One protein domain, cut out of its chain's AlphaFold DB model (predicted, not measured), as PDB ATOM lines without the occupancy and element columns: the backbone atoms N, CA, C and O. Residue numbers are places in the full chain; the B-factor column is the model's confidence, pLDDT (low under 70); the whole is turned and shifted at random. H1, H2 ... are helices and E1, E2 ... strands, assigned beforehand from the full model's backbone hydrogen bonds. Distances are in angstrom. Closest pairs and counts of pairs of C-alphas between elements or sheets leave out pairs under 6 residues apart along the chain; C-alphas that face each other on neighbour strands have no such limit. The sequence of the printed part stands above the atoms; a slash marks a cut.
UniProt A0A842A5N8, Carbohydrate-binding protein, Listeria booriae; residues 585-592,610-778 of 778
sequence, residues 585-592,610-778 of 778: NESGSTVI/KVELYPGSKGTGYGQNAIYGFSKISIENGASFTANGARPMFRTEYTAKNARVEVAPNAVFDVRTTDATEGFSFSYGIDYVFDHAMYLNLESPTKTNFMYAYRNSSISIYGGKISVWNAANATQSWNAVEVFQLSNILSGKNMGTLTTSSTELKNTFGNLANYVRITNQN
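This is residues 585 to 592 and 610 to 778 of the 778 residues of the protein "Carbohydrate-binding protein" of Listeria booriae (UniProt A0A842A5N8). The chain is wound in stacked turns as a three-sided solenoid: one long side is the sheet E1 E3 E5 E8 E14 E10 E11, a second is the sheet E2 E4 E7 E9 E12 E13, and a narrow third side is made by short parallel pairings that include E6. After E9 the winding gives way to hairpins E10 with E11 and E12 with E13; H1 sits at that end of the stack, and E14 folds back between E8 and E10. The 177 printed residues hold fourteen named strands and one helix, in the order E1 to E13, H1, E14; under half of the residues are in named elements, and the class is mostly strand. Both sheets are mixed, in the orders just named. The whole is compact, with a radius of gyration of the C-alphas of 15.1 A and spans of 47 by 35 by 33 A.

The larger sheet holds E1, residues 610 to 614, beginning at C-alpha 610 (26.437, 35.391, -36.014); E3, 640 to 645, 17.2 A long; E5, 668 to 673, 16.9 A; E8, 695 to 699; E14, 771 to 777, 17.6 A, ending at C-alpha 777 (32.942, 52.617, -37.749); E10, 721 to 726, 16.6 A; and E11, 731 to 736. The other sheet holds E2, 632 to 635; E4, 659 to 663; E7, 686 to 691; E9, 713 to 718, 16.8 A; E12, 739 to 745, 17.0 A; and E13, 754 to 756. E6 is residues 681 to 683, and H1 is residues 759 to 764.

In the larger, twisted sheet, E3 and E5 are parallel at 4 degrees, with N 641 and O 668 2.8 A apart. E8 and E14 are antiparallel at 174 degrees, with N 698 and O 774 at 2.9 A. E14 and E10 are antiparallel, with N 772 and O 725 at 2.8 A. In the other sheet, E7 and E9 are parallel at 1 degrees, with N 690 and O 716 at 2.8 A. E9 and E12 are antiparallel at 176 degrees, with N 742 and O 715 at 2.7 A. E6 pairs with no named strand; its residues 681 to 682 pair with 650 to 651, and its residues 682 to 683 with 708 to 709. H1 only grazes both sheets; its closest C-alphas to E13 are Lys 762 and Thr 756, 6.4 A. In H1 every O i to N i+4 pair is within hydrogen-bond range.

The C-alphas farthest apart, of Asn 585 and Thr 759, are 47.2 A apart. Residues 593 to 609 are not printed; the gap from C-alpha 592 to C-alpha 610 is 15.2 A. The links E1 to E2, E3 to E4 and E8 to E9 are long. Mean pLDDT of the printed part is 86.8; residues under 70 include 585 to 588, 619 to 623 and 748 to 751.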
ATOM      1  N   ASN A 585      16.793  33.799  -7.339       44.12
ATOM      2  CA  ASN A 585      18.276  33.649  -7.407       44.12
ATOM      3  C   ASN A 585      18.884  33.024  -8.677       44.12
ATOM      4  O   ASN A 585      20.097  33.111  -8.857       44.12
ATOM      5  N   GLU A 586      18.097  32.460  -9.592       51.44
ATOM      6  CA  GLU A 586      18.598  32.021 -10.903       51.44
ATOM      7  C   GLU A 586      17.930  32.882 -11.976       51.44
ATOM      8  O   GLU A 586      16.748  32.717 -12.241       51.44
ATOM      9  N   SER A 587      18.671  33.874 -12.479       55.22
ATOM     10  CA  SER A 587      18.615  34.553 -13.788       55.22
ATOM     11  C   SER A 587      17.501  34.191 -14.803       55.22
ATOM     12  O   SER A 587      17.801  33.989 -15.976       55.22
ATOM     13  N   GLY A 588      16.230  34.104 -14.406       58.25
ATOM     14  CA  GLY A 588      15.144  33.586 -15.252       58.25
ATOM     15  C   GLY A 588      14.867  34.422 -16.501       58.25
ATOM     16  O   GLY A 588      14.151  33.987 -17.390       58.25
ATOM     17  N   SER A 589      15.450  35.616 -16.585       77.06
ATOM     18  CA  SER A 589      15.320  36.540 -17.710       77.06
ATOM     19  C   SER A 589      16.642  36.738 -18.469       77.06
ATOM     20  O   SER A 589      16.698  37.568 -19.377       77.06
ATOM     21  N   THR A 590      17.696  35.997 -18.111       89.06
ATOM     22  CA  THR A 590      18.999  36.033 -18.782       89.06
ATOM     23  C   THR A 590      19.029  35.019 -19.913       89.06
ATOM     24  O   THR A 590      18.588  33.892 -19.729       89.06
ATOM     25  N   VAL A 591      19.591  35.371 -21.069       94.31
ATOM     26  CA  VAL A 591      19.668  34.448 -22.216       94.31
ATOM     27  C   VAL A 591      20.712  33.354 -21.969       94.31
ATOM     28  O   VAL A 591      20.387  32.168 -21.995       94.31
ATOM     29  N   ILE A 592      21.954  33.742 -21.668       95.81
ATOM     30  CA  ILE A 592      23.074  32.826 -21.413       95.81
ATOM     31  C   ILE A 592      23.587  33.029 -19.989       95.81
ATOM     32  O   ILE A 592      24.094  34.096 -19.634       95.81
ATOM     33  N   LYS A 610      27.423  34.358 -36.340       98.75
ATOM     34  CA  LYS A 610      26.437  35.391 -36.014       98.75
ATOM     35  C   LYS A 610      25.639  35.025 -34.771       98.75
ATOM     36  O   LYS A 610      25.045  33.953 -34.699       98.75
ATOM     37  N   VAL A 611      25.593  35.947 -33.813       98.94
ATOM     38  CA  VAL A 611      24.911  35.787 -32.526       98.94
ATOM     39  C   VAL A 611      23.940  36.935 -32.300       98.94
ATOM     40  O   VAL A 611      24.327  38.096 -32.386       98.94
ATOM     41  N   GLU A 612      22.698  36.612 -31.952       98.81
ATOM     42  CA  GLU A 612      21.672  37.581 -31.566       98.81
ATOM     43  C   GLU A 612      21.000  37.163 -30.254       98.81
ATOM     44  O   GLU A 612      20.445  36.066 -30.167       98.81
ATOM     45  N   LEU A 613      21.038  38.027 -29.236       98.38
ATOM     46  CA  LEU A 613      20.527  37.738 -27.894       98.38
ATOM     47  C   LEU A 613      19.472  38.761 -27.450       98.38
ATOM     48  O   LEU A 613      19.728  39.967 -27.417       98.38
ATOM     49  N   TYR A 614      18.314  38.257 -27.027       96.38
ATOM     50  CA  TYR A 614      17.157  39.048 -26.603       96.38
ATOM     51  C   TYR A 614      16.679  38.602 -25.206       96.38
ATOM     52  O   TYR A 614      15.848  37.693 -25.094       96.38
ATOM     53  N   PRO A 615      17.229  39.177 -24.119       92.62
ATOM     54  CA  PRO A 615      16.796  38.871 -22.756       92.62
ATOM     55  C   PRO A 615      15.349  39.278 -22.475       92.62
ATOM     56  O   PRO A 615      14.786  40.170 -23.110       92.62
ATOM     57  N   GLY A 616      14.762  38.622 -21.474       86.56
ATOM     58  CA  GLY A 616      13.348  38.756 -21.143       86.56
ATOM     59  C   GLY A 616      13.008  40.034 -20.390       86.56
ATOM     60  O   GLY A 616      13.786  40.523 -19.573       86.56
ATOM     61  N   SER A 617      11.799  40.552 -20.612       77.75
ATOM     62  CA  SER A 617      11.298  41.762 -19.946       77.75
ATOM     63  C   SER A 617      10.606  41.483 -18.606       77.75
ATOM     64  O   SER A 617      10.424  42.399 -17.801       77.75
ATOM     65  N   LYS A 618      10.249  40.223 -18.320       74.88
ATOM     66  CA  LYS A 618       9.557  39.799 -17.091       74.88
ATOM     67  C   LYS A 618      10.568  39.308 -16.048       74.88
ATOM     68  O   LYS A 618      11.384  38.455 -16.377       74.88
ATOM     69  N   GLY A 619      10.540  39.799 -14.802       67.06
ATOM     70  CA  GLY A 619      11.417  39.330 -13.706       67.06
ATOM     71  C   GLY A 619      11.971  40.442 -12.806       67.06
ATOM     72  O   GLY A 619      11.561  41.596 -12.910       67.06
ATOM     73  N   THR A 620      12.903  40.107 -11.904       60.56
ATOM     74  CA  THR A 620      13.635  41.112 -11.114       60.56
ATOM     75  C   THR A 620      14.686  41.795 -11.990       60.56
ATOM     76  O   THR A 620      15.371  41.149 -12.783       60.56
ATOM     77  N   GLY A 621      14.839  43.115 -11.843       61.38
ATOM     78  CA  GLY A 621      15.683  43.925 -12.730       61.38
ATOM     79  C   GLY A 621      17.155  43.502 -12.828       61.38
ATOM     80  O   GLY A 621      17.816  43.820 -13.809       61.38
ATOM     81  N   TYR A 622      17.664  42.745 -11.853       60.22
ATOM     82  CA  TYR A 622      19.060  42.305 -11.805       60.22
ATOM     83  C   TYR A 622      19.386  41.101 -12.709       60.22
ATOM     84  O   TYR A 622      20.566  40.827 -12.921       60.22
ATOM     85  N   GLY A 623      18.392  40.360 -13.213       68.88
ATOM     86  CA  GLY A 623      18.588  39.079 -13.914       68.88
ATOM     87  C   GLY A 623      18.146  39.052 -15.377       68.88
ATOM     88  O   GLY A 623      17.815  37.974 -15.854       68.88
ATOM     89  N   GLN A 624      18.072  40.205 -16.056       82.62
ATOM     90  CA  GLN A 624      17.601  40.334 -17.449       82.62
ATOM     91  C   GLN A 624      18.765  40.613 -18.425       82.62
ATOM     92  O   GLN A 624      18.754  41.599 -19.159       82.62
ATOM     93  N   ASN A 625      19.819  39.793 -18.383       89.75
ATOM     94  CA  ASN A 625      21.065  40.037 -19.125       89.75
ATOM     95  C   ASN A 625      21.156  39.188 -20.405       89.75
ATOM     96  O   ASN A 625      20.624  38.084 -20.468       89.75
ATOM     97  N   ALA A 626      21.899  39.635 -21.414       94.31
ATOM     98  CA  ALA A 626      22.243  38.757 -22.532       94.31
ATOM     99  C   ALA A 626      23.199  37.648 -22.066       94.31
ATOM    100  O   ALA A 626      22.926  36.468 -22.282       94.31
ATOM    101  N   ILE A 627      24.273  38.018 -21.356       95.25
ATOM    102  CA  ILE A 627      25.224  37.066 -20.768       95.25
ATOM    103  C   ILE A 627      25.531  37.444 -19.316       95.25
ATOM    104  O   ILE A 627      25.912  38.579 -19.013       95.25
ATOM    105  N   TYR A 628      25.397  36.466 -18.423       92.56
ATOM    106  CA  TYR A 628      25.772  36.564 -17.013       92.56
ATOM    107  C   TYR A 628      26.970  35.662 -16.691       92.56
ATOM    108  O   TYR A 628      27.032  34.528 -17.157       92.56
ATOM    109  N   GLY A 629      27.870  36.143 -15.833       91.06
ATOM    110  CA  GLY A 629      28.861  35.341 -15.119       91.06
ATOM    111  C   GLY A 629      30.130  35.003 -15.893       91.06
ATOM    112  O   GLY A 629      30.937  34.232 -15.407       91.06
ATOM    113  N   PHE A 630      30.363  35.559 -17.075       93.62
ATOM    114  CA  PHE A 630      31.539  35.220 -17.885       93.62
ATOM    115  C   PHE A 630      32.864  35.755 -17.303       93.62
ATOM    116  O   PHE A 630      32.898  36.790 -16.632       93.62
ATOM    117  N   SER A 631      33.967  35.070 -17.632       93.56
ATOM    118  CA  SER A 631      35.342  35.567 -17.446       93.56
ATOM    119  C   SER A 631      35.898  36.151 -18.743       93.56
ATOM    120  O   SER A 631      36.639  37.134 -18.711       93.56
ATOM    121  N   LYS A 632      35.535  35.563 -19.889       95.12
ATOM    122  CA  LYS A 632      35.973  36.016 -21.208       95.12
ATOM    123  C   LYS A 632      34.855  35.888 -22.239       95.12
ATOM    124  O   LYS A 632      34.226  34.837 -22.343       95.12
ATOM    125  N   ILE A 633      34.670  36.936 -23.031       98.19
ATOM    126  CA  ILE A 633      33.949  36.916 -24.304       98.19
ATOM    127  C   ILE A 633      34.972  37.173 -25.413       98.19
ATOM    128  O   ILE A 633      35.747  38.123 -25.320       98.19
ATOM    129  N   SER A 634      34.983  36.326 -26.438       98.56
ATOM    130  CA  SER A 634      35.843  36.461 -27.618       98.56
ATOM    131  C   SER A 634      34.976  36.486 -28.867       98.56
ATOM    132  O   SER A 634      34.278  35.509 -29.129       98.56
ATOM    133  N   ILE A 635      35.010  37.585 -29.616       98.62
ATOM    134  CA  ILE A 635      34.319  37.743 -30.899       98.62
ATOM    135  C   ILE A 635      35.384  37.809 -31.989       98.62
ATOM    136  O   ILE A 635      36.136  38.780 -32.067       98.62
ATOM    137  N   GLU A 636      35.493  36.752 -32.788       98.44
ATOM    138  CA  GLU A 636      36.590  36.586 -33.743       98.44
ATOM    139  C   GLU A 636      36.340  37.282 -35.091       98.44
ATOM    140  O   GLU A 636      35.297  37.891 -35.333       98.44
ATOM    141  N   ASN A 637      37.344  37.236 -35.973       97.00
ATOM    142  CA  ASN A 637      37.396  38.044 -37.188       97.00
ATOM    143  C   ASN A 637      36.153  37.864 -38.081       97.00
ATOM    144  O   ASN A 637      35.824  36.758 -38.527       97.00
ATOM    145  N   GLY A 638      35.484  38.982 -38.365       95.50
ATOM    146  CA  GLY A 638      34.264  39.040 -39.175       95.50
ATOM    147  C   GLY A 638      33.029  38.367 -38.566       95.50
ATOM    148  O   GLY A 638      32.024  38.222 -39.256       95.50
ATOM    149  N   ALA A 639      33.076  37.947 -37.300       98.50
ATOM    150  CA  ALA A 639      31.884  37.515 -36.581       98.50
ATOM    151  C   ALA A 639      30.985  38.707 -36.213       98.50
ATOM    152  O   ALA A 639      31.430  39.856 -36.168       98.50
ATOM    153  N   SER A 640      29.717  38.437 -35.910       98.56
ATOM    154  CA  SER A 640      28.763  39.441 -35.442       98.56
ATOM    155  C   SER A 640      28.106  39.030 -34.129       98.56
ATOM    156  O   SER A 640      27.666  37.893 -33.959       98.56
ATOM    157  N   PHE A 641      28.038  39.975 -33.198       98.75
ATOM    158  CA  PHE A 641      27.386  39.817 -31.909       98.75
ATOM    159  C   PHE A 641      26.417  40.973 -31.682       98.75
ATOM    160  O   PHE A 641      26.822  42.137 -31.647       98.75
ATOM    161  N   THR A 642      25.141  40.651 -31.499       98.62
ATOM    162  CA  THR A 642      24.082  41.615 -31.204       98.62
ATOM    163  C   THR A 642      23.355  41.228 -29.923       98.62
ATOM    164  O   THR A 642      22.922  40.089 -29.765       98.62
ATOM    165  N   ALA A 643      23.182  42.182 -29.011       97.81
ATOM    166  CA  ALA A 643      22.402  42.003 -27.793       97.81
ATOM    167  C   ALA A 643      21.529  43.233 -27.522       97.81
ATOM    168  O   ALA A 643      22.029  44.360 -27.508       97.81
ATOM    169  N   ASN A 644      20.230  43.023 -27.302       95.38
ATOM    170  CA  ASN A 644      19.275  44.110 -27.088       95.38
ATOM    171  C   ASN A 644      18.227  43.759 -26.022       95.38
ATOM    172  O   ASN A 644      17.541  42.743 -26.143       95.38
ATOM    173  N   GLY A 645      18.053  44.617 -25.014       91.62
ATOM    174  CA  GLY A 645      16.987  44.464 -24.018       91.62
ATOM    175  C   GLY A 645      16.884  45.604 -23.001       91.62
ATOM    176  O   GLY A 645      17.475  46.666 -23.157       91.62
ATOM    177  N   ALA A 646      16.096  45.404 -21.943       88.19
ATOM    178  CA  ALA A 646      15.786  46.465 -20.974       88.19
ATOM    179  C   ALA A 646      16.914  46.770 -19.977       88.19
ATOM    180  O   ALA A 646      17.049  47.899 -19.517       88.19
ATOM    181  N   ARG A 647      17.731  45.776 -19.628       87.94
ATOM    182  CA  ARG A 647      18.736  45.847 -18.551       87.94
ATOM    183  C   ARG A 647      20.154  45.781 -19.114       87.94
ATOM    184  O   ARG A 647      20.296  45.673 -20.327       87.94
ATOM    185  N   PRO A 648      21.215  45.857 -18.288       90.00
ATOM    186  CA  PRO A 648      22.574  45.688 -18.791       90.00
ATOM    187  C   PRO A 648      22.715  44.363 -19.550       90.00
ATOM    188  O   PRO A 648      22.312  43.314 -19.046       90.00
ATOM    189  N   MET A 649      23.279  44.381 -20.756       94.19
ATOM    190  CA  MET A 649      23.433  43.163 -21.561       94.19
ATOM    191  C   MET A 649      24.491  42.229 -20.979       94.19
ATOM    192  O   MET A 649      24.373  41.010 -21.100       94.19
ATOM    193  N   PHE A 650      25.475  42.785 -20.275       94.44
ATOM    194  CA  PHE A 650      26.531  42.015 -19.638       94.44
ATOM    195  C   PHE A 650      26.530  42.185 -18.136       94.44
ATOM    196  O   PHE A 650      26.456  43.302 -17.611       94.44
ATOM    197  N   ARG A 651      26.680  41.054 -17.450       90.88
ATOM    198  CA  ARG A 651      26.905  41.016 -16.016       90.88
ATOM    199  C   ARG A 651      28.037  40.064 -15.670       90.88
ATOM    200  O   ARG A 651      28.009  38.912 -16.087       90.88
ATOM    201  N   THR A 652      29.010  40.525 -14.889       89.56
ATOM    202  CA  THR A 652      30.127  39.680 -14.433       89.56
ATOM    203  C   THR A 652      29.933  39.221 -12.989       89.56
ATOM    204  O   THR A 652      29.182  39.826 -12.220       89.56
ATOM    205  N   GLU A 653      30.610  38.134 -12.620       81.38
ATOM    206  CA  GLU A 653      30.733  37.675 -11.234       81.38
ATOM    207  C   GLU A 653      31.959  38.289 -10.544       81.38
ATOM    208  O   GLU A 653      32.799  38.932 -11.175       81.38
ATOM    209  N   TYR A 654      32.073  38.082  -9.231       78.88
ATOM    210  CA  TYR A 654      33.273  38.447  -8.490       78.88
ATOM    211  C   TYR A 654      34.442  37.538  -8.893       78.88
ATOM    212  O   TYR A 654      34.505  36.372  -8.505       78.88
ATOM    213  N   THR A 655      35.388  38.081  -9.652       73.50
ATOM    214  CA  THR A 655      36.590  37.376 -10.113       73.50
ATOM    215  C   THR A 655      37.860  38.015  -9.545       73.50
ATOM    216  O   THR A 655      37.876  39.181  -9.147       73.50
ATOM    217  N   ALA A 656      38.962  37.259  -9.469       78.81
ATOM    218  CA  ALA A 656      40.248  37.792  -8.998       78.81
ATOM    219  C   ALA A 656      40.850  38.826  -9.971       78.81
ATOM    220  O   ALA A 656      41.524  39.762  -9.549       78.81
ATOM    221  N   LYS A 657      40.574  38.663 -11.267       87.56
ATOM    222  CA  LYS A 657      40.975  39.556 -12.362       87.56
ATOM    223  C   LYS A 657      39.731  40.139 -13.023       87.56
ATOM    224  O   LYS A 657      38.658  39.555 -12.891       87.56
ATOM    225  N   ASN A 658      39.872  41.245 -13.744       92.00
ATOM    226  CA  ASN A 658      38.792  41.750 -14.590       92.00
ATOM    227  C   ASN A 658      38.363  40.686 -15.607       92.00
ATOM    228  O   ASN A 658      39.207  39.958 -16.136       92.00
ATOM    229  N   ALA A 659      37.063  40.624 -15.889       94.69
ATOM    230  CA  ALA A 659      36.583  39.905 -17.060       94.69
ATOM    231  C   ALA A 659      37.095  40.594 -18.335       94.69
ATOM    232  O   ALA A 659      37.399  41.787 -18.319       94.69
ATOM    233  N   ARG A 660      37.163  39.867 -19.448       96.31
ATOM    234  CA  ARG A 660      37.580  40.420 -20.741       96.31
ATOM    235  C   ARG A 660      36.521  40.259 -21.810       96.31
ATOM    236  O   ARG A 660      35.893  39.209 -21.907       96.31
ATOM    237  N   VAL A 661      36.373  41.280 -22.640       98.19
ATOM    238  CA  VAL A 661      35.613  41.216 -23.891       98.19
ATOM    239  C   VAL A 661      36.557  41.635 -25.000       98.19
ATOM    240  O   VAL A 661      36.987  42.784 -25.043       98.19
ATOM    241  N   GLU A 662      36.917  40.691 -25.856       98.56
ATOM    242  CA  GLU A 662      37.855  40.890 -26.957       98.56
ATOM    243  C   GLU A 662      37.089  40.777 -28.273       98.56
ATOM    244  O   GLU A 662      36.426  39.772 -28.527       98.56
ATOM    245  N   VAL A 663      37.157  41.823 -29.089       98.25
ATOM    246  CA  VAL A 663      36.521  41.903 -30.403       98.25
ATOM    247  C   VAL A 663      37.617  42.109 -31.435       98.25
ATOM    248  O   VAL A 663      38.318  43.121 -31.405       98.25
ATOM    249  N   ALA A 664      37.781  41.114 -32.299       96.88
ATOM    250  CA  ALA A 664      38.817  41.056 -33.321       96.88
ATOM    251  C   ALA A 664      38.510  41.979 -34.521       96.88
ATOM    252  O   ALA A 664      37.374  42.451 -34.667       96.88
ATOM    253  N   PRO A 665      39.487  42.175 -35.429       94.19
ATOM    254  CA  PRO A 665      39.291  42.963 -36.638       94.19
ATOM    255  C   PRO A 665      38.088  42.522 -37.465       94.19
ATOM    256  O   PRO A 665      37.723  41.345 -37.512       94.19
ATOM    257  N   ASN A 666      37.461  43.485 -38.136       94.50
ATOM    258  CA  ASN A 666      36.308  43.286 -39.021       94.50
ATOM    259  C   ASN A 666      35.041  42.718 -38.350       94.50
ATOM    260  O   ASN A 666      34.056  42.467 -39.039       94.50
ATOM    261  N   ALA A 667      35.032  42.503 -37.032       97.38
ATOM    262  CA  ALA A 667      33.857  42.007 -36.326       97.38
ATOM    263  C   ALA A 667      32.803  43.107 -36.107       97.38
ATOM    264  O   ALA A 667      33.112  44.302 -36.061       97.38
ATOM    265  N   VAL A 668      31.549  42.688 -35.944       97.88
ATOM    266  CA  VAL A 668      30.404  43.543 -35.605       97.88
ATOM    267  C   VAL A 668      30.022  43.300 -34.149       97.88
ATOM    268  O   VAL A 668      29.762  42.166 -33.751       97.88
ATOM    269  N   PHE A 669      29.940  44.363 -33.357       98.25
ATOM    270  CA  PHE A 669      29.546  44.300 -31.954       98.25
ATOM    271  C   PHE A 669      28.493  45.364 -31.649       98.25
ATOM    272  O   PHE A 669      28.794  46.556 -31.627       98.25
ATOM    273  N   ASP A 670      27.248  44.948 -31.423       97.94
ATOM    274  CA  ASP A 670      26.107  45.841 -31.213       97.94
ATOM    275  C   ASP A 670      25.361  45.497 -29.924       97.94
ATOM    276  O   ASP A 670      24.684  44.475 -29.823       97.94
ATOM    277  N   VAL A 671      25.490  46.355 -28.920       97.31
ATOM    278  CA  VAL A 671      24.941  46.142 -27.585       97.31
ATOM    279  C   VAL A 671      24.113  47.349 -27.194       97.31
ATOM    280  O   VAL A 671      24.638  48.457 -27.055       97.31
ATOM    281  N   ARG A 672      22.812  47.129 -27.001       94.38
ATOM    282  CA  ARG A 672      21.839  48.189 -26.723       94.38
ATOM    283  C   ARG A 672      21.008  47.867 -25.497       94.38
ATOM    284  O   ARG A 672      20.544  46.741 -25.325       94.38
ATOM    285  N   THR A 673      20.784  48.879 -24.671       91.56
ATOM    286  CA  THR A 673      19.800  48.823 -23.593       91.56
ATOM    287  C   THR A 673      18.707  49.862 -23.802       91.56
ATOM    288  O   THR A 673      18.877  50.810 -24.566       91.56
ATOM    289  N   THR A 674      17.566  49.682 -23.138       88.88
ATOM    290  CA  THR A 674      16.453  50.647 -23.175       88.88
ATOM    291  C   THR A 674      16.201  51.315 -21.822       88.88
ATOM    292  O   THR A 674      16.015  52.527 -21.792       88.88
ATOM    293  N   ASP A 675      16.316  50.583 -20.706       87.06
ATOM    294  CA  ASP A 675      15.923  51.062 -19.367       87.06
ATOM    295  C   ASP A 675      17.011  50.859 -18.282       87.06
ATOM    296  O   ASP A 675      16.746  50.940 -17.078       87.06
ATOM    297  N   ALA A 676      18.257  50.572 -18.666       86.12
ATOM    298  CA  ALA A 676      19.296  50.123 -17.739       86.12
ATOM    299  C   ALA A 676      19.937  51.273 -16.940       86.12
ATOM    300  O   ALA A 676      20.832  51.959 -17.426       86.12
ATOM    301  N   THR A 677      19.557  51.484 -15.680       84.75
ATOM    302  CA  THR A 677      20.129  52.571 -14.851       84.75
ATOM    303  C   THR A 677      21.643  52.466 -14.618       84.75
ATOM    304  O   THR A 677      22.319  53.464 -14.343       84.75
ATOM    305  N   GLU A 678      22.172  51.254 -14.734       86.12
ATOM    306  CA  GLU A 678      23.563  50.876 -14.534       86.12
ATOM    307  C   GLU A 678      24.403  50.993 -15.814       86.12
ATOM    308  O   GLU A 678      25.616  50.820 -15.765       86.12
ATOM    309  N   GLY A 679      23.792  51.303 -16.956       88.38
ATOM    310  CA  GLY A 679      24.492  51.352 -18.231       88.38
ATOM    311  C   GLY A 679      24.356  50.073 -19.054       88.38
ATOM    312  O   GLY A 679      23.598  49.159 -18.719       88.38
ATOM    313  N   PHE A 680      25.145  49.963 -20.122       90.69
ATOM    314  CA  PHE A 680      25.107  48.780 -20.993       90.69
ATOM    315  C   PHE A 680      25.681  47.514 -20.325       90.69
ATOM    316  O   PHE A 680      25.403  46.394 -20.758       90.69
ATOM    317  N   SER A 681      26.465  47.679 -19.252       91.38
ATOM    318  CA  SER A 681      27.155  46.607 -18.530       91.38
ATOM    319  C   SER A 681      27.200  46.884 -17.025       91.38
ATOM    320  O   SER A 681      27.498  48.002 -16.605       91.38
ATOM    321  N   PHE A 682      26.982  45.836 -16.223       89.94
ATOM    322  CA  PHE A 682      27.106  45.835 -14.761       89.94
ATOM    323  C   PHE A 682      28.195  44.846 -14.332       89.94
ATOM    324  O   PHE A 682      28.005  43.635 -14.429       89.94
ATOM    325  N   SER A 683      29.345  45.320 -13.857       89.50
ATOM    326  CA  SER A 683      30.500  44.440 -13.629       89.50
ATOM    327  C   SER A 683      31.187  44.625 -12.274       89.50
ATOM    328  O   SER A 683      31.176  45.690 -11.655       89.50
ATOM    329  N   TYR A 684      31.873  43.570 -11.837       88.56
ATOM    330  CA  TYR A 684      32.864  43.604 -10.757       88.56
ATOM    331  C   TYR A 684      34.288  43.931 -11.254       88.56
ATOM    332  O   TYR A 684      35.254  43.699 -10.530       88.56
ATOM    333  N   GLY A 685      34.419  44.483 -12.466       91.44
ATOM    334  CA  GLY A 685      35.687  44.712 -13.165       91.44
ATOM    335  C   GLY A 685      35.682  44.060 -14.547       91.44
ATOM    336  O   GLY A 685      35.479  42.849 -14.657       91.44
ATOM    337  N   ILE A 686      35.872  44.853 -15.601       94.06
ATOM    338  CA  ILE A 686      35.831  44.383 -16.992       94.06
ATOM    339  C   ILE A 686      36.731  45.228 -17.900       94.06
ATOM    340  O   ILE A 686      36.753  46.451 -17.793       94.06
ATOM    341  N   ASP A 687      37.444  44.574 -18.809       96.25
ATOM    342  CA  ASP A 687      38.258  45.220 -19.835       96.25
ATOM    343  C   ASP A 687      37.707  44.865 -21.216       96.25
ATOM    344  O   ASP A 687      37.722  43.702 -21.629       96.25
ATOM    345  N   TYR A 688      37.205  45.876 -21.920       97.38
ATOM    346  CA  TYR A 688      36.776  45.764 -23.308       97.38
ATOM    347  C   TYR A 688      37.928  46.143 -24.239       97.38
ATOM    348  O   TYR A 688      38.547  47.193 -24.068       97.38
ATOM    349  N   VAL A 689      38.194  45.306 -25.236       98.06
ATOM    350  CA  VAL A 689      39.227  45.503 -26.254       98.06
ATOM    351  C   VAL A 689      38.588  45.313 -27.623       98.06
ATOM    352  O   VAL A 689      38.237  44.197 -27.994       98.06
ATOM    353  N   PHE A 690      38.440  46.406 -28.362       97.44
ATOM    354  CA  PHE A 690      37.921  46.439 -29.724       97.44
ATOM    355  C   PHE A 690      39.076  46.752 -30.674       97.44
ATOM    356  O   PHE A 690      39.520  47.897 -30.754       97.44
ATOM    357  N   ASP A 691      39.591  45.735 -31.356       95.12
ATOM    358  CA  ASP A 691      40.708  45.855 -32.290       95.12
ATOM    359  C   ASP A 691      40.178  45.961 -33.721       95.12
ATOM    360  O   ASP A 691      39.764  44.959 -34.290       95.12
ATOM    361  N   HIS A 692      40.137  47.169 -34.289       94.44
ATOM    362  CA  HIS A 692      39.695  47.430 -35.666       94.44
ATOM    363  C   HIS A 692      38.335  46.792 -36.016       94.44
ATOM    364  O   HIS A 692      38.150  46.199 -37.084       94.44
ATOM    365  N   ALA A 693      37.369  46.890 -35.096       93.69
ATOM    366  CA  ALA A 693      36.016  46.380 -35.303       93.69
ATOM    367  C   ALA A 693      35.358  47.070 -36.512       93.69
ATOM    368  O   ALA A 693      35.446  48.287 -36.656       93.69
ATOM    369  N   MET A 694      34.665  46.309 -37.365       94.62
ATOM    370  CA  MET A 694      33.946  46.861 -38.524       94.62
ATOM    371  C   MET A 694      32.820  47.793 -38.073       94.62
ATOM    372  O   MET A 694      32.596  48.861 -38.642       94.62
ATOM    373  N   TYR A 695      32.103  47.373 -37.031       95.69
ATOM    374  CA  TYR A 695      31.040  48.150 -36.422       95.69
ATOM    375  C   TYR A 695      31.014  47.902 -34.923       95.69
ATOM    376  O   TYR A 695      30.951  46.758 -34.473       95.69
ATOM    377  N   LEU A 696      30.994  48.984 -34.159       96.56
ATOM    378  CA  LEU A 696      30.785  48.968 -32.722       96.56
ATOM    379  C   LEU A 696      29.611  49.872 -32.374       96.56
ATOM    380  O   LEU A 696      29.562  51.030 -32.796       96.56
ATOM    381  N   ASN A 697      28.722  49.371 -31.528       96.19
ATOM    382  CA  ASN A 697      27.707  50.155 -30.856       96.19
ATOM    383  C   ASN A 697      27.566  49.711 -29.402       96.19
ATOM    384  O   ASN A 697      27.254  48.556 -29.126       96.19
ATOM    385  N   LEU A 698      27.773  50.650 -28.486       94.81
ATOM    386  CA  LEU A 698      27.520  50.504 -27.058       94.81
ATOM    387  C   LEU A 698      26.514  51.582 -26.665       94.81
ATOM    388  O   LEU A 698      26.860  52.764 -26.637       94.81
ATOM    389  N   GLU A 699      25.273  51.194 -26.394       92.12
ATOM    390  CA  GLU A 699      24.162  52.123 -26.180       92.12
ATOM    391  C   GLU A 699      23.455  51.872 -24.843       92.12
ATOM    392  O   GLU A 699      23.064  50.748 -24.529       92.12
ATOM    393  N   SER A 700      23.284  52.947 -24.071       88.94
ATOM    394  CA  SER A 700      22.506  53.004 -22.838       88.94
ATOM    395  C   SER A 700      21.839  54.382 -22.674       88.94
ATOM    396  O   SER A 700      22.487  55.323 -22.212       88.94
ATOM    397  N   PRO A 701      20.551  54.534 -23.035       80.94
ATOM    398  CA  PRO A 701      19.849  55.826 -23.107       80.94
ATOM    399  C   PRO A 701      19.497  56.435 -21.739       80.94
ATOM    400  O   PRO A 701      19.212  57.631 -21.625       80.94
ATOM    401  N   THR A 702      19.520  55.630 -20.684       73.75
ATOM    402  CA  THR A 702      19.257  56.009 -19.292       73.75
ATOM    403  C   THR A 702      20.401  56.843 -18.711       73.75
ATOM    404  O   THR A 702      21.524  56.387 -18.518       73.75
ATOM    405  N   LYS A 703      20.088  58.100 -18.384       62.28
ATOM    406  CA  LYS A 703      21.040  59.187 -18.074       62.28
ATOM    407  C   LYS A 703      21.760  59.085 -16.717       62.28
ATOM    408  O   LYS A 703      22.289  60.084 -16.242       62.28
ATOM    409  N   THR A 704      21.734  57.929 -16.051       69.44
ATOM    410  CA  THR A 704      22.344  57.746 -14.722       69.44
ATOM    411  C   THR A 704      23.779  57.242 -14.786       69.44
ATOM    412  O   THR A 704      24.617  57.761 -14.059       69.44
ATOM    413  N   ASN A 705      24.085  56.261 -15.643       78.19
ATOM    414  CA  ASN A 705      25.438  55.732 -15.845       78.19
ATOM    415  C   ASN A 705      25.566  55.159 -17.262       78.19
ATOM    416  O   ASN A 705      24.671  54.453 -17.714       78.19
ATOM    417  N   PHE A 706      26.700  55.385 -17.930       82.44
ATOM    418  CA  PHE A 706      26.999  54.718 -19.204       82.44
ATOM    419  C   PHE A 706      27.420  53.250 -19.001       82.44
ATOM    420  O   PHE A 706      27.043  52.371 -19.774       82.44
ATOM    421  N   MET A 707      28.172  52.973 -17.931       86.38
ATOM    422  CA  MET A 707      28.596  51.639 -17.494       86.38
ATOM    423  C   MET A 707      28.793  51.639 -15.975       86.38
ATOM    424  O   MET A 707      29.346  52.598 -15.431       86.38
ATOM    425  N   TYR A 708      28.419  50.554 -15.299       87.50
ATOM    426  CA  TYR A 708      28.611  50.386 -13.862       87.50
ATOM    427  C   TYR A 708      29.702  49.350 -13.588       87.50
ATOM    428  O   TYR A 708      29.613  48.205 -14.031       87.50
ATOM    429  N   ALA A 709      30.708  49.741 -12.804       88.56
ATOM    430  CA  ALA A 709      31.806  48.865 -12.407       88.56
ATOM    431  C   ALA A 709      32.206  49.060 -10.936       88.56
ATOM    432  O   ALA A 709      32.410  50.192 -10.494       88.56
ATOM    433  N   TYR A 710      32.371  47.963 -10.185       87.69
ATOM    434  CA  TYR A 710      32.877  47.989  -8.798       87.69
ATOM    435  C   TYR A 710      34.406  48.046  -8.688       87.69
ATOM    436  O   TYR A 710      34.936  48.356  -7.622       87.69
ATOM    437  N   ARG A 711      35.122  47.717  -9.764       88.88
ATOM    438  CA  ARG A 711      36.584  47.792  -9.855       88.88
ATOM    439  C   ARG A 711      36.986  48.526 -11.121       88.88
ATOM    440  O   ARG A 711      36.190  48.620 -12.055       88.88
ATOM    441  N   ASN A 712      38.231  49.001 -11.141       89.81
ATOM    442  CA  ASN A 712      38.809  49.658 -12.306       89.81
ATOM    443  C   ASN A 712      38.581  48.814 -13.554       89.81
ATOM    444  O   ASN A 712      39.041  47.680 -13.631       89.81
ATOM    445  N   SER A 713      37.860  49.397 -14.499       91.81
ATOM    446  CA  SER A 713      37.498  48.793 -15.775       91.81
ATOM    447  C   SER A 713      38.005  49.662 -16.918       91.81
ATOM    448  O   SER A 713      38.325  50.843 -16.709       91.81
ATOM    449  N   SER A 714      38.075  49.088 -18.117       93.75
ATOM    450  CA  SER A 714      38.559  49.798 -19.297       93.75
ATOM    451  C   SER A 714      37.768  49.511 -20.571       93.75
ATOM    452  O   SER A 714      37.114  48.478 -20.703       93.75
ATOM    453  N   ILE A 715      37.811  50.467 -21.499       94.31
ATOM    454  CA  ILE A 715      37.288  50.357 -22.863       94.31
ATOM    455  C   ILE A 715      38.382  50.838 -23.812       94.31
ATOM    456  O   ILE A 715      38.633  52.036 -23.891       94.31
ATOM    457  N   SER A 716      39.017  49.926 -24.537       95.94
ATOM    458  CA  SER A 716      40.022  50.229 -25.556       95.94
ATOM    459  C   SER A 716      39.436  50.000 -26.942       95.94
ATOM    460  O   SER A 716      38.972  48.904 -27.235       95.94
ATOM    461  N   ILE A 717      39.468  51.023 -27.789       95.44
ATOM    462  CA  ILE A 717      39.072  50.977 -29.197       95.44
ATOM    463  C   ILE A 717      40.300  51.353 -30.028       95.44
ATOM    464  O   ILE A 717      40.873  52.430 -29.834       95.44
ATOM    465  N   TYR A 718      40.704  50.466 -30.933       94.69
ATOM    466  CA  TYR A 718      41.809  50.665 -31.866       94.69
ATOM    467  C   TYR A 718      41.261  50.803 -33.286       94.69
ATOM    468  O   TYR A 718      40.532  49.929 -33.751       94.69
ATOM    469  N   GLY A 719      41.602  51.902 -33.958       88.94
ATOM    470  CA  GLY A 719      41.129  52.202 -35.310       88.94
ATOM    471  C   GLY A 719      39.690  52.735 -35.378       88.94
ATOM    472  O   GLY A 719      38.827  52.389 -34.571       88.94
ATOM    473  N   GLY A 720      39.422  53.570 -36.385       89.19
ATOM    474  CA  GLY A 720      38.069  53.927 -36.826       89.19
ATOM    475  C   GLY A 720      37.543  55.259 -36.304       89.19
ATOM    476  O   GLY A 720      38.124  55.892 -35.417       89.19
ATOM    477  N   LYS A 721      36.437  55.720 -36.894       89.00
ATOM    478  CA  LYS A 721      35.791  56.992 -36.542       89.00
ATOM    479  C   LYS A 721      34.984  56.832 -35.263       89.00
ATOM    480  O   LYS A 721      34.046  56.040 -35.221       89.00
ATOM    481  N   ILE A 722      35.319  57.608 -34.236       91.12
ATOM    482  CA  ILE A 722      34.586  57.609 -32.966       91.12
ATOM    483  C   ILE A 722      33.407  58.568 -33.073       91.12
ATOM    484  O   ILE A 722      33.576  59.728 -33.444       91.12
ATOM    485  N   SER A 723      32.211  58.101 -32.721       90.12
ATOM    486  CA  SER A 723      31.047  58.967 -32.528       90.12
ATOM    487  C   SER A 723      30.366  58.658 -31.205       90.12
ATOM    488  O   SER A 723      30.134  57.494 -30.877       90.12
ATOM    489  N   VAL A 724      30.022  59.698 -30.449       87.25
ATOM    490  CA  VAL A 724      29.302  59.583 -29.178       87.25
ATOM    491  C   VAL A 724      28.035  60.414 -29.195       87.25
ATOM    492  O   VAL A 724      27.933  61.417 -29.903       87.25
ATOM    493  N   TRP A 725      27.037  59.970 -28.444       86.19
ATOM    494  CA  TRP A 725      25.771  60.684 -28.322       86.19
ATOM    495  C   TRP A 725      25.616  61.132 -26.887       86.19
ATOM    496  O   TRP A 725      25.836  60.341 -25.967       86.19
ATOM    497  N   ASN A 726      25.254  62.395 -26.689       77.31
ATOM    498  CA  ASN A 726      25.024  62.922 -25.354       77.31
ATOM    499  C   ASN A 726      23.582  62.677 -24.872       77.31
ATOM    500  O   ASN A 726      22.701  62.297 -25.639       77.31
ATOM    501  N   ALA A 727      23.319  62.967 -23.601       69.44
ATOM    502  CA  ALA A 727      21.996  62.864 -22.986       69.44
ATOM    503  C   ALA A 727      20.913  63.770 -23.624       69.44
ATOM    504  O   ALA A 727      19.735  63.651 -23.277       69.44
ATOM    505  N   ALA A 728      21.280  64.687 -24.525       72.81
ATOM    506  CA  ALA A 728      20.368  65.512 -25.320       72.81
ATOM    507  C   ALA A 728      20.179  64.978 -26.756       72.81
ATOM    508  O   ALA A 728      19.614  65.681 -27.591       72.81
ATOM    509  N   ASN A 729      20.645  63.757 -27.048       68.19
ATOM    510  CA  ASN A 729      20.652  63.129 -28.375       68.19
ATOM    511  C   ASN A 729      21.422  63.918 -29.446       68.19
ATOM    512  O   ASN A 729      21.213  63.708 -30.639       68.19
ATOM    513  N   ALA A 730      22.331  64.809 -29.049       80.62
ATOM    514  CA  ALA A 730      23.240  65.442 -29.991       80.62
ATOM    515  C   ALA A 730      24.413  64.498 -30.276       80.62
ATOM    516  O   ALA A 730      25.071  64.002 -29.352       80.62
ATOM    517  N   THR A 731      24.669  64.258 -31.559       85.00
ATOM    518  CA  THR A 731      25.805  63.466 -32.027       85.00
ATOM    519  C   THR A 731      27.059  64.330 -32.084       85.00
ATOM    520  O   THR A 731      27.043  65.426 -32.642       85.00
ATOM    521  N   GLN A 732      28.152  63.815 -31.530       87.62
ATOM    522  CA  GLN A 732      29.500  64.332 -31.741       87.62
ATOM    523  C   GLN A 732      30.328  63.242 -32.414       87.62
ATOM    524  O   GLN A 732      30.280  62.081 -32.001       87.62
ATOM    525  N   SER A 733      31.070  63.616 -33.450       87.88
ATOM    526  CA  SER A 733      31.859  62.696 -34.263       87.88
ATOM    527  C   SER A 733      33.257  63.254 -34.460       87.88
ATOM    528  O   SER A 733      33.417  64.446 -34.720       87.88
ATOM    529  N   TRP A 734      34.252  62.378 -34.385       88.50
ATOM    530  CA  TRP A 734      35.651  62.704 -34.636       88.50
ATOM    531  C   TRP A 734      36.199  61.834 -35.768       88.50
ATOM    532  O   TRP A 734      35.699  60.738 -36.045       88.50
ATOM    533  N   ASN A 735      37.244  62.337 -36.427       85.88
ATOM    534  CA  ASN A 735      37.987  61.582 -37.434       85.88
ATOM    535  C   ASN A 735      38.594  60.299 -36.845       85.88
ATOM    536  O   ASN A 735      38.611  60.098 -35.630       85.88
ATOM    537  N   ALA A 736      39.077  59.422 -37.726       87.38
ATOM    538  CA  ALA A 736      39.640  58.143 -37.318       87.38
ATOM    539  C   ALA A 736      40.793  58.317 -36.313       87.38
ATOM    540  O   ALA A 736      41.636  59.200 -36.478       87.38
ATOM    541  N   VAL A 737      40.817  57.471 -35.283       88.81
ATOM    542  CA  VAL A 737      41.862  57.447 -34.247       88.81
ATOM    543  C   VAL A 737      42.571  56.097 -34.247       88.81
ATOM    544  O   VAL A 737      41.928  55.065 -34.406       88.81
ATOM    545  N   GLU A 738      43.885  56.085 -34.020       90.44
ATOM    546  CA  GLU A 738      44.644  54.835 -33.845       90.44
ATOM    547  C   GLU A 738      44.330  54.180 -32.495       90.44
ATOM    548  O   GLU A 738      44.201  52.965 -32.393       90.44
ATOM    549  N   VAL A 739      44.163  55.003 -31.454       93.31
ATOM    550  CA  VAL A 739      43.795  54.566 -30.104       93.31
ATOM    551  C   VAL A 739      42.790  55.520 -29.459       93.31
ATOM    552  O   VAL A 739      42.940  56.750 -29.518       93.31
ATOM    553  N   PHE A 740      41.786  54.937 -28.811       92.44
ATOM    554  CA  PHE A 740      40.863  55.552 -27.861       92.44
ATOM    555  C   PHE A 740      40.731  54.612 -26.659       92.44
ATOM    556  O   PHE A 740      40.215  53.508 -26.787       92.44
ATOM    557  N   GLN A 741      41.214  55.025 -25.489       92.75
ATOM    558  CA  GLN A 741      41.226  54.191 -24.293       92.75
ATOM    559  C   GLN A 741      40.610  54.901 -23.087       92.75
ATOM    560  O   GLN A 741      41.168  55.840 -22.517       92.75
ATOM    561  N   LEU A 742      39.450  54.365 -22.724       89.31
ATOM    562  CA  LEU A 742      38.719  54.394 -21.465       89.31
ATOM    563  C   LEU A 742      39.476  53.726 -20.325       89.31
ATOM    564  O   LEU A 742      39.421  52.507 -20.294       89.31
ATOM    565  N   SER A 743      40.137  54.418 -19.396       88.19
ATOM    566  CA  SER A 743      40.764  53.759 -18.229       88.19
ATOM    567  C   SER A 743      40.177  54.237 -16.905       88.19
ATOM    568  O   SER A 743      39.600  55.314 -16.839       88.19
ATOM    569  N   ASN A 744      40.361  53.464 -15.828       85.81
ATOM    570  CA  ASN A 744      39.902  53.791 -14.467       85.81
ATOM    571  C   ASN A 744      38.384  54.039 -14.361       85.81
ATOM    572  O   ASN A 744      37.943  54.906 -13.606       85.81
ATOM    573  N   ILE A 745      37.576  53.286 -15.114       85.19
ATOM    574  CA  ILE A 745      36.116  53.375 -15.027       85.19
ATOM    575  C   ILE A 745      35.673  52.697 -13.723       85.19
ATOM    576  O   ILE A 745      35.876  51.494 -13.551       85.19
ATOM    577  N   LEU A 746      35.101  53.480 -12.802       83.25
ATOM    578  CA  LEU A 746      34.617  53.043 -11.490       83.25
ATOM    579  C   LEU A 746      33.321  53.788 -11.144       83.25
ATOM    580  O   LEU A 746      33.259  55.011 -11.276       83.25
ATOM    581  N   SER A 747      32.306  53.062 -10.672       77.81
ATOM    582  CA  SER A 747      31.023  53.652 -10.278       77.81
ATOM    583  C   SER A 747      31.190  54.712  -9.177       77.81
ATOM    584  O   SER A 747      31.983  54.542  -8.249       77.81
ATOM    585  N   GLY A 748      30.450  55.820  -9.289       66.38
ATOM    586  CA  GLY A 748      30.464  56.925  -8.323       66.38
ATOM    587  C   GLY A 748      31.665  57.877  -8.413       66.38
ATOM    588  O   GLY A 748      31.750  58.810  -7.616       66.38
ATOM    589  N   LYS A 749      32.587  57.686  -9.367       64.50
ATOM    590  CA  LYS A 749      33.660  58.646  -9.684       64.50
ATOM    591  C   LYS A 749      33.395  59.336 -11.024       64.50
ATOM    592  O   LYS A 749      32.740  58.771 -11.897       64.50
ATOM    593  N   ASN A 750      33.943  60.544 -11.205       60.28
ATOM    594  CA  ASN A 750      34.084  61.127 -12.543       60.28
ATOM    595  C   ASN A 750      34.845  60.139 -13.430       60.28
ATOM    596  O   ASN A 750      35.723  59.429 -12.931       60.28
ATOM    597  N   MET A 751      34.485  60.086 -14.714       63.22
ATOM    598  CA  MET A 751      35.107  59.180 -15.672       63.22
ATOM    599  C   MET A 751      36.635  59.198 -15.531       63.22
ATOM    600  O   MET A 751      37.217  60.267 -15.350       63.22
ATOM    601  N   GLY A 752      37.270  58.025 -15.567       70.31
ATOM    602  CA  GLY A 752      38.717  57.930 -15.450       70.31
ATOM    603  C   GLY A 752      39.473  58.546 -16.640       70.31
ATOM    604  O   GLY A 752      38.988  59.432 -17.337       70.31
ATOM    605  N   THR A 753      40.715  58.132 -16.860       84.00
ATOM    606  CA  THR A 753      41.623  58.839 -17.774       84.00
ATOM    607  C   THR A 753      41.405  58.416 -19.228       84.00
ATOM    608  O   THR A 753      41.574  57.240 -19.550       84.00
ATOM    609  N   LEU A 754      41.105  59.375 -20.112       88.81
ATOM    610  CA  LEU A 754      41.124  59.166 -21.563       88.81
ATOM    611  C   LEU A 754      42.566  59.207 -22.092       88.81
ATOM    612  O   LEU A 754      43.272  60.204 -21.925       88.81
ATOM    613  N   THR A 755      42.970  58.155 -22.802       92.00
ATOM    614  CA  THR A 755      44.173  58.145 -23.650       92.00
ATOM    615  C   THR A 755      43.749  58.044 -25.111       92.00
ATOM    616  O   THR A 755      43.001  57.144 -25.473       92.00
ATOM    617  N   THR A 756      44.192  58.966 -25.965       92.62
ATOM    618  CA  THR A 756      43.847  58.944 -27.392       92.62
ATOM    619  C   THR A 756      44.946  59.546 -28.262       92.62
ATOM    620  O   THR A 756      45.689  60.418 -27.811       92.62
ATOM    621  N   SER A 757      45.021  59.084 -29.512       91.88
ATOM    622  CA  SER A 757      45.870  59.656 -30.571       91.88
ATOM    623  C   SER A 757      45.382  61.021 -31.091       91.88
ATOM    624  O   SER A 757      46.160  61.750 -31.699       91.88
ATOM    625  N   SER A 758      44.126  61.412 -30.825       91.06
ATOM    626  CA  SER A 758      43.570  62.698 -31.269       91.06
ATOM    627  C   SER A 758      43.670  63.776 -30.187       91.06
ATOM    628  O   SER A 758      43.024  63.696 -29.140       91.06
ATOM    629  N   THR A 759      44.446  64.832 -30.450       86.44
ATOM    630  CA  THR A 759      44.537  66.005 -29.562       86.44
ATOM    631  C   THR A 759      43.189  66.714 -29.412       86.44
ATOM    632  O   THR A 759      42.848  67.152 -28.315       86.44
ATOM    633  N   GLU A 760      42.405  66.796 -30.490       87.94
ATOM    634  CA  GLU A 760      41.061  67.380 -30.468       87.94
ATOM    635  C   GLU A 760      40.145  66.588 -29.540       87.94
ATOM    636  O   GLU A 760      39.534  67.160 -28.637       87.94
ATOM    637  N   LEU A 761      40.101  65.265 -29.712       86.75
ATOM    638  CA  LEU A 761      39.275  64.389 -28.891       86.75
ATOM    639  C   LEU A 761      39.717  64.488 -27.425       86.75
ATOM    640  O   LEU A 761      38.887  64.704 -26.555       86.75
ATOM    641  N   LYS A 762      41.024  64.476 -27.134       85.88
ATOM    642  CA  LYS A 762      41.547  64.645 -25.765       85.88
ATOM    643  C   LYS A 762      41.076  65.935 -25.079       85.88
ATOM    644  O   LYS A 762      40.830  65.916 -23.876       85.88
ATOM    645  N   ASN A 763      40.969  67.036 -25.821       83.56
ATOM    646  CA  ASN A 763      40.592  68.343 -25.276       83.56
ATOM    647  C   ASN A 763      39.072  68.565 -25.218       83.56
ATOM    648  O   ASN A 763      38.606  69.361 -24.407       83.56
ATOM    649  N   THR A 764      38.308  67.899 -26.088       82.81
ATOM    650  CA  THR A 764      36.856  68.106 -26.238       82.81
ATOM    651  C   THR A 764      36.016  67.018 -25.578       82.81
ATOM    652  O   THR A 764      34.846  67.249 -25.267       82.81
ATOM    653  N   PHE A 765      36.594  65.844 -25.317       77.94
ATOM    654  CA  PHE A 765      35.885  64.731 -24.706       77.94
ATOM    655  C   PHE A 765      35.556  65.041 -23.241       77.94
ATOM    656  O   PHE A 765      36.413  65.003 -22.360       77.94
ATOM    657  N   GLY A 766      34.291  65.387 -22.995       72.62
ATOM    658  CA  GLY A 766      33.760  65.678 -21.662       72.62
ATOM    659  C   GLY A 766      33.608  64.449 -20.751       72.62
ATOM    660  O   GLY A 766      34.140  63.372 -21.007       72.62
ATOM    661  N   ASN A 767      32.842  64.601 -19.666       70.06
ATOM    662  CA  ASN A 767      32.566  63.530 -18.697       70.06
ATOM    663  C   ASN A 767      31.609  62.461 -19.276       70.06
ATOM    664  O   ASN A 767      30.597  62.810 -19.881       70.06
ATOM    665  N   LEU A 768      31.881  61.167 -19.043       66.38
ATOM    666  CA  LEU A 768      31.119  60.032 -19.602       66.38
ATOM    667  C   LEU A 768      29.682  60.009 -19.150       66.38
ATOM    668  O   LEU A 768      28.835  59.507 -19.873       66.38
ATOM    669  N   ALA A 769      29.428  60.537 -17.952       62.88
ATOM    670  CA  ALA A 769      28.088  60.661 -17.401       62.88
ATOM    671  C   ALA A 769      27.135  61.419 -18.346       62.88
ATOM    672  O   ALA A 769      25.923  61.285 -18.230       62.88
ATOM    673  N   ASN A 770      27.672  62.183 -19.303       72.94
ATOM    674  CA  ASN A 770      26.886  62.908 -20.291       72.94
ATOM    675  C   ASN A 770      26.604  62.114 -21.570       72.94
ATOM    676  O   ASN A 770      25.838  62.617 -22.389       72.94
ATOM    677  N   TYR A 771      27.205  60.937 -21.774       79.44
ATOM    678  CA  TYR A 771      27.041  60.146 -22.992       79.44
ATOM    679  C   TYR A 771      26.157  58.925 -22.768       79.44
ATOM    680  O   TYR A 771      26.238  58.241 -21.753       79.44
ATOM    681  N   VAL A 772      25.327  58.649 -23.768       84.56
ATOM    682  CA  VAL A 772      24.390  57.523 -23.803       84.56
ATOM    683  C   VAL A 772      24.748  56.506 -24.880       84.56
ATOM    684  O   VAL A 772      24.169  55.428 -24.933       84.56
ATOM    685  N   ARG A 773      25.700  56.829 -25.759       89.69
ATOM    686  CA  ARG A 773      26.104  55.950 -26.854       89.69
ATOM    687  C   ARG A 773      27.554  56.186 -27.240       89.69
ATOM    688  O   ARG A 773      27.960  57.340 -27.365       89.69
ATOM    689  N   ILE A 774      28.294  55.108 -27.484       90.31
ATOM    690  CA  ILE A 774      29.594  55.116 -28.161       90.31
ATOM    691  C   ILE A 774      29.476  54.223 -29.390       90.31
ATOM    692  O   ILE A 774      29.035  53.080 -29.300       90.31
ATOM    693  N   THR A 775      29.894  54.745 -30.534       91.38
ATOM    694  CA  THR A 775      29.970  54.007 -31.794       91.38
ATOM    695  C   THR A 775      31.347  54.154 -32.414       91.38
ATOM    696  O   THR A 775      31.998  55.193 -32.269       91.38
ATOM    697  N   ASN A 776      31.774  53.109 -33.113       89.94
ATOM    698  CA  ASN A 776      32.958  53.126 -33.958       89.94
ATOM    699  C   ASN A 776      32.618  52.476 -35.304       89.94
ATOM    700  O   ASN A 776      31.926  51.457 -35.351       89.94
ATOM    701  N   GLN A 777      33.049  53.125 -36.383       79.88
ATOM    702  CA  GLN A 777      32.942  52.617 -37.749       79.88
ATOM    703  C   GLN A 777      34.326  52.709 -38.390       79.88
ATOM    704  O   GLN A 777      34.892  53.809 -38.459       79.88
ATOM    705  N   ASN A 778      34.861  51.558 -38.797       71.69
ATOM    706  CA  ASN A 778      36.101  51.448 -39.566       71.69
ATOM    707  C   ASN A 778      35.824  51.444 -41.066       71.69
ATOM    708  O   ASN A 778      34.845  50.784 -41.483       71.69
TER     709      ASN A 778